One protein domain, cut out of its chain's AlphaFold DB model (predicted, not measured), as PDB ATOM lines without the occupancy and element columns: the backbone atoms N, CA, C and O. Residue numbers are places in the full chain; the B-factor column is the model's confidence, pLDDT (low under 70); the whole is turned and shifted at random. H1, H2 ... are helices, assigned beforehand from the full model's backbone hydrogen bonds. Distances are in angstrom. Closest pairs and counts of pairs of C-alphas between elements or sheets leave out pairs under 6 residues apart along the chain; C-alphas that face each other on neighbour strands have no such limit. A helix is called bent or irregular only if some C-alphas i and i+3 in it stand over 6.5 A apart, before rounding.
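Overview. This is residues 9 to 29 and 38 to 68 of the 122 residues of a protein of Bordetella holmesii CDC-H585-BH (UniProt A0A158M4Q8). Two long helices form a loose, open V: H2 runs nearly straight along the longest axis, and H1 begins beside its arm H2b and slants away, with residues 15 to 29 standing free. The 52 printed residues include two named helices, H1 then H2, and no named strand: all helix. The whole is loose, radius of gyration of the C-alphas 13.6 A, and flat, 41 by 25 by 14 A.

Arrangement. Start at H2, residues 40 to 65, by its hydrogen bonds assigned as one helix but bent: C-alphas 53 and 56 are 6.6 A apart. Its arms, H2a to residue 53 and H2b from 56, stand at a shallow tilt of 13 degrees. H1, residues 9 to 29, only just touches H2b, with 3 pairs of C-alphas within 8 A, through residues 9 to 10 alone; the closest C-alphas, of Val 10 and Val 59, are 7.0 A apart. They run opposite ways at a steep tilt of 49 degrees. H1 and H2a are apart. Every O i to N i+4 pair is within hydrogen-bond range in H2b, 15 of 17 in H1, 9 of 10 in H2a.

Along the chain. Find C-alpha 40 at (16.464, 47.822, 36.308); H2a runs 18.1 A to C-alpha 53, and H2b 14.4 A to C-alpha 65. From C-alpha 9 at (48.809, 46.293, 45.910), H1 runs 30.1 A, kinked by 29 degrees near residue 23 and only just irregular: C-alphas 23 and 26 are 6.7 A apart.

Size, cuts and confidence. The farthest C-alphas, Trp 38 and Val 68, are 42.0 A apart. Residues 30 to 37, in the link across the cut, are not printed; C-alphas 29 and 38 are 17.7 A apart. No printed residue is under pLDDT 70.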
ATOM      1  N   VAL A   9      49.494  47.593  45.906       85.12
ATOM      2  CA  VAL A   9      48.809  46.293  45.910       85.12
ATOM      3  C   VAL A   9      47.414  46.407  45.295       85.12
ATOM      4  O   VAL A   9      46.960  45.476  44.632       85.12
ATOM      5  N   VAL A  10      46.748  47.555  45.466       87.00
ATOM      6  CA  VAL A  10      45.440  47.814  44.848       87.00
ATOM      7  C   VAL A  10      45.598  47.943  43.337       87.00
ATOM      8  O   VAL A  10      44.888  47.269  42.597       87.00
ATOM      9  N   THR A  11      46.573  48.730  42.880       89.81
ATOM     10  CA  THR A  11      46.892  48.884  41.454       89.81
ATOM     11  C   THR A  11      47.269  47.548  40.804       89.81
ATOM     12  O   THR A  11      46.763  47.212  39.733       89.81
ATOM     13  N   PHE A  12      48.112  46.750  41.460       90.25
ATOM     14  CA  PHE A  12      48.492  45.418  40.989       90.25
ATOM     15  C   PHE A  12      47.277  44.483  40.887       90.25
ATOM     16  O   PHE A  12      47.074  43.841  39.857       90.25
ATOM     17  N   THR A  13      46.432  44.457  41.922       90.94
ATOM     18  CA  THR A  13      45.207  43.639  41.936       90.94
ATOM     19  C   THR A  13      44.224  44.091  40.856       90.94
ATOM     20  O   THR A  13      43.623  43.250  40.194       90.94
ATOM     21  N   ALA A  14      44.100  45.398  40.608       91.12
ATOM     22  CA  ALA A  14      43.247  45.935  39.550       91.12
ATOM     23  C   ALA A  14      43.692  45.455  38.160       91.12
ATOM     24  O   ALA A  14      42.865  44.981  37.378       91.12
ATOM     25  N   TRP A  15      44.997  45.496  37.871       94.19
ATOM     26  CA  TRP A  15      45.537  44.953  36.621       94.19
ATOM     27  C   TRP A  15      45.348  43.439  36.516       94.19
ATOM     28  O   TRP A  15      44.929  42.956  35.465       94.19
ATOM     29  N   GLN A  16      45.587  42.691  37.597       94.62
ATOM     30  CA  GLN A  16      45.338  41.247  37.636       94.62
ATOM     31  C   GLN A  16      43.869  40.919  37.325       94.62
ATOM     32  O   GLN A  16      43.593  40.019  36.533       94.62
ATOM     33  N   MET A  17      42.925  41.651  37.921       93.69
ATOM     34  CA  MET A  17      41.492  41.463  37.686       93.69
ATOM     35  C   MET A  17      41.095  41.811  36.253       93.69
ATOM     36  O   MET A  17      40.344  41.056  35.641       93.69
ATOM     37  N   LEU A  18      41.619  42.909  35.699       95.00
ATOM     38  CA  LEU A  18      41.352  43.300  34.316       95.00
ATOM     39  C   LEU A  18      41.859  42.241  33.333       95.00
ATOM     40  O   LEU A  18      41.120  41.824  32.445       95.00
ATOM     41  N   ILE A  19      43.091  41.766  33.515       96.88
ATOM     42  CA  ILE A  19      43.662  40.704  32.679       96.88
ATOM     43  C   ILE A  19      42.840  39.419  32.819       96.88
ATOM     44  O   ILE A  19      42.523  38.793  31.811       96.88
ATOM     45  N   GLY A  20      42.442  39.049  34.041       95.69
ATOM     46  CA  GLY A  20      41.568  37.901  34.285       95.69
ATOM     47  C   GLY A  20      40.215  38.023  33.578       95.69
ATOM     48  O   GLY A  20      39.768  37.072  32.944       95.69
ATOM     49  N   ALA A  21      39.594  39.204  33.613       94.56
ATOM     50  CA  ALA A  21      38.340  39.474  32.914       94.56
ATOM     51  C   ALA A  21      38.500  39.386  31.388       94.56
ATOM     52  O   ALA A  21      37.683  38.756  30.720       94.56
ATOM     53  N   LEU A  22      39.577  39.955  30.838       97.12
ATOM     54  CA  LEU A  22      39.893  39.859  29.409       97.12
ATOM     55  C   LEU A  22      40.162  38.410  28.982       97.12
ATOM     56  O   LEU A  22      39.696  37.992  27.926       97.12
ATOM     57  N   ALA A  23      40.858  37.629  29.809       96.31
ATOM     58  CA  ALA A  23      41.095  36.209  29.563       96.31
ATOM     59  C   ALA A  23      39.805  35.374  29.646       96.31
ATOM     60  O   ALA A  23      39.683  34.366  28.953       96.31
ATOM     61  N   MET A  24      38.837  35.800  30.461       95.94
ATOM     62  CA  MET A  24      37.529  35.154  30.580       95.94
ATOM     63  C   MET A  24      36.550  35.578  29.474       95.94
ATOM     64  O   MET A  24      35.589  34.859  29.210       95.94
ATOM     65  N   ALA A  25      36.787  36.701  28.786       95.62
ATOM     66  CA  ALA A  25      35.895  37.210  27.743       95.62
ATOM     67  C   ALA A  25      35.654  36.216  26.586       95.62
ATOM     68  O   ALA A  25      34.496  36.039  26.210       95.62
ATOM     69  N   PRO A  26      36.660  35.490  26.051       96.00
ATOM     70  CA  PRO A  26      36.415  34.446  25.059       96.00
ATOM     71  C   PRO A  26      35.516  33.327  25.589       96.00
ATOM     72  O   PRO A  26      34.629  32.878  24.875       96.00
ATOM     73  N   VAL A  27      35.702  32.899  26.842       95.94
ATOM     74  CA  VAL A  27      34.851  31.871  27.464       95.94
ATOM     75  C   VAL A  27      33.418  32.377  27.565       95.94
ATOM     76  O   VAL A  27      32.497  31.673  27.165       95.94
ATOM     77  N   ALA A  28      33.237  33.619  28.018       92.69
ATOM     78  CA  ALA A  28      31.928  34.251  28.071       92.69
ATOM     79  C   ALA A  28      31.273  34.332  26.685       92.69
ATOM     80  O   ALA A  28      30.073  34.152  26.598       92.69
ATOM     81  N   LEU A  29      32.013  34.555  25.597       93.06
ATOM     82  CA  LEU A  29      31.439  34.629  24.246       93.06
ATOM     83  C   LEU A  29      31.177  33.257  23.602       93.06
ATOM     84  O   LEU A  29      30.290  33.142  22.759       93.06
ATOM     85  N   TRP A  38      17.203  42.419  30.093       94.31
ATOM     86  CA  TRP A  38      17.545  43.818  30.325       94.31
ATOM     87  C   TRP A  38      16.440  44.522  31.115       94.31
ATOM     88  O   TRP A  38      15.290  44.583  30.690       94.31
ATOM     89  N   GLY A  39      16.808  45.078  32.266       96.62
ATOM     90  CA  GLY A  39      15.885  45.743  33.174       96.62
ATOM     91  C   GLY A  39      16.620  46.392  34.338       96.62
ATOM     92  O   GLY A  39      17.834  46.230  34.502       96.62
ATOM     93  N   TRP A  40      15.880  47.140  35.155       96.56
ATOM     94  CA  TRP A  40      16.464  47.822  36.308       96.56
ATOM     95  C   TRP A  40      17.026  46.819  37.331       96.56
ATOM     96  O   TRP A  40      18.076  47.097  37.906       96.56
ATOM     97  N   GLU A  41      16.392  45.647  37.510       96.06
ATOM     98  CA  GLU A  41      16.879  44.613  38.435       96.06
ATOM     99  C   GLU A  41      18.268  44.114  38.029       96.06
ATOM    100  O   GLU A  41      19.152  44.003  38.877       96.06
ATOM    101  N   LEU A  42      18.481  43.861  36.730       95.62
ATOM    102  CA  LEU A  42      19.777  43.429  36.206       95.62
ATOM    103  C   LEU A  42      20.843  44.495  36.470       95.62
ATOM    104  O   LEU A  42      21.910  44.184  36.994       95.62
ATOM    105  N   ILE A  43      20.547  45.755  36.147       96.44
ATOM    106  CA  ILE A  43      21.494  46.861  36.320       96.44
ATOM    107  C   ILE A  43      21.828  47.057  37.804       96.44
ATOM    108  O   ILE A  43      23.002  47.177  38.155       96.44
ATOM    109  N   ALA A  44      20.822  47.051  38.681       97.19
ATOM    110  CA  ALA A  44      21.012  47.204  40.120       97.19
ATOM    111  C   ALA A  44      21.799  46.027  40.719       97.19
ATOM    112  O   ALA A  44      22.738  46.245  41.489       97.19
ATOM    113  N   GLY A  45      21.473  44.794  40.323       96.38
ATOM    114  CA  GLY A  45      22.188  43.590  40.741       96.38
ATOM    115  C   GLY A  45      23.646  43.593  40.280       96.38
ATOM    116  O   GLY A  45      24.549  43.361  41.086       96.38
ATOM    117  N   MET A  46      23.902  43.941  39.016       96.12
ATOM    118  CA  MET A  46      25.261  44.083  38.487       96.12
ATOM    119  C   MET A  46      26.037  45.187  39.208       96.12
ATOM    120  O   MET A  46      27.181  44.965  39.601       96.12
ATOM    121  N   ALA A  47      25.431  46.357  39.429       97.31
ATOM    122  CA  ALA A  47      26.073  47.455  40.145       97.31
ATOM    123  C   ALA A  47      26.443  47.052  41.581       97.31
ATOM    124  O   ALA A  47      27.563  47.315  42.023       97.31
ATOM    125  N   TYR A  48      25.545  46.356  42.283       96.25
ATOM    126  CA  TYR A  48      25.817  45.814  43.613       96.25
ATOM    127  C   TYR A  48      26.982  44.814  43.594       96.25
ATOM    128  O   TYR A  48      27.918  44.948  44.389       96.25
ATOM    129  N   ILE A  49      26.968  43.849  42.667       96.50
ATOM    130  CA  ILE A  49      28.021  42.830  42.557       96.50
ATOM    131  C   ILE A  49      29.377  43.475  42.251       96.50
ATOM    132  O   ILE A  49      30.374  43.149  42.898       96.50
ATOM    133  N   ILE A  50      29.429  44.402  41.294       95.19
ATOM    134  CA  ILE A  50      30.676  45.032  40.846       95.19
ATOM    135  C   ILE A  50      31.234  45.963  41.926       95.19
ATOM    136  O   ILE A  50      32.405  45.852  42.293       95.19
ATOM    137  N   LEU A  51      30.416  46.879  42.452       96.12
ATOM    138  CA  LEU A  51      30.900  47.945  43.333       96.12
ATOM    139  C   LEU A  51      31.044  47.484  44.784       96.12
ATOM    140  O   LEU A  51      32.061  47.756  45.419       96.12
ATOM    141  N   VAL A  52      30.037  46.786  45.311       95.81
ATOM    142  CA  VAL A  52      29.972  46.441  46.738       95.81
ATOM    143  C   VAL A  52      30.579  45.066  46.979       95.81
ATOM    144  O   VAL A  52      31.556  44.949  47.721       95.81
ATOM    145  N   ALA A  53      30.036  44.033  46.334       94.56
ATOM    146  CA  ALA A  53      30.453  42.655  46.597       94.56
ATOM    147  C   ALA A  53      31.868  42.351  46.077       94.56
ATOM    148  O   ALA A  53      32.540  41.482  46.628       94.56
ATOM    149  N   THR A  54      32.330  43.074  45.050       93.88
ATOM    150  CA  THR A  54      33.657  42.877  44.452       93.88
ATOM    151  C   THR A  54      34.611  44.004  44.826       93.88
ATOM    152  O   THR A  54      35.502  43.780  45.640       93.88
ATOM    153  N   ALA A  55      34.463  45.211  44.270       93.12
ATOM    154  CA  ALA A  55      35.481  46.256  44.404       93.12
ATOM    155  C   ALA A  55      35.729  46.660  45.868       93.12
ATOM    156  O   ALA A  55      36.867  46.609  46.338       93.12
ATOM    157  N   LEU A  56      34.671  47.003  46.611       94.81
ATOM    158  CA  LEU A  56      34.791  47.375  48.021       94.81
ATOM    159  C   LEU A  56      35.299  46.208  48.878       94.81
ATOM    160  O   LEU A  56      36.239  46.389  49.654       94.81
ATOM    161  N   ALA A  57      34.722  45.014  48.716       93.88
ATOM    162  CA  ALA A  57      35.133  43.831  49.472       93.88
ATOM    163  C   ALA A  57      36.613  43.483  49.248       93.88
ATOM    164  O   ALA A  57      37.334  43.225  50.213       93.88
ATOM    165  N   TRP A  58      37.098  43.545  48.003       93.62
ATOM    166  CA  TRP A  58      38.508  43.313  47.684       93.62
ATOM    167  C   TRP A  58      39.418  44.379  48.280       93.62
ATOM    168  O   TRP A  58      40.451  44.032  48.848       93.62
ATOM    169  N   VAL A  59      39.044  45.660  48.232       92.75
ATOM    170  CA  VAL A  59      39.823  46.717  48.899       92.75
ATOM    171  C   VAL A  59      39.907  46.456  50.403       92.75
ATOM    172  O   VAL A  59      41.002  46.484  50.967       92.75
ATOM    173  N   MET A  60      38.785  46.140  51.058       92.94
ATOM    174  CA  MET A  60      38.769  45.799  52.486       92.94
ATOM    175  C   MET A  60      39.638  44.572  52.782       92.94
ATOM    176  O   MET A  60      40.413  44.586  53.738       92.94
ATOM    177  N   TRP A  61      39.571  43.544  51.938       93.06
ATOM    178  CA  TRP A  61      40.401  42.350  52.061       93.06
ATOM    179  C   TRP A  61      41.894  42.667  51.949       93.06
ATOM    180  O   TRP A  61      42.677  42.265  52.810       93.06
ATOM    181  N   LEU A  62      42.300  43.449  50.946       91.56
ATOM    182  CA  LEU A  62      43.691  43.871  50.783       91.56
ATOM    183  C   LEU A  62      44.182  44.673  51.996       91.56
ATOM    184  O   LEU A  62      45.318  44.494  52.436       91.56
ATOM    185  N   LEU A  63      43.329  45.521  52.583       90.25
ATOM    186  CA  LEU A  63      43.648  46.233  53.824       90.25
ATOM    187  C   LEU A  63      43.835  45.280  55.012       90.25
ATOM    188  O   LEU A  63      44.740  45.501  55.818       90.25
ATOM    189  N   VAL A  64      43.020  44.227  55.120       90.31
ATOM    190  CA  VAL A  64      43.143  43.204  56.173       90.31
ATOM    191  C   VAL A  64      44.434  42.410  56.004       90.31
ATOM    192  O   VAL A  64      45.228  42.350  56.941       90.31
ATOM    193  N   VAL A  65      44.698  41.863  54.816       90.25
ATOM    194  CA  VAL A  65      45.889  41.035  54.546       90.25
ATOM    195  C   VAL A  65      47.187  41.815  54.759       90.25
ATOM    196  O   VAL A  65      48.187  41.242  55.180       90.25
ATOM    197  N   ARG A  66      47.178  43.136  54.547       87.62
ATOM    198  CA  ARG A  66      48.325  44.005  54.865       87.62
ATOM    199  C   ARG A  66      48.579  44.180  56.365       87.62
ATOM    200  O   ARG A  66      49.664  44.616  56.736       87.62
ATOM    201  N   ARG A  67      47.591  43.901  57.221       87.25
ATOM    202  CA  ARG A  67      47.637  44.167  58.671       87.25
ATOM    203  C   ARG A  67      47.702  42.912  59.533       87.25
ATOM    204  O   ARG A  67      48.085  43.022  60.695       87.25
ATOM    205  N   VAL A  68      47.328  41.746  59.006       87.75
ATOM    206  CA  VAL A  68      47.345  40.484  59.757       87.75
ATOM    207  C   VAL A  68      48.261  39.444  59.105       87.75
ATOM    208  O   VAL A  68      48.419  39.443  57.885       87.75
TER     209      VAL A  68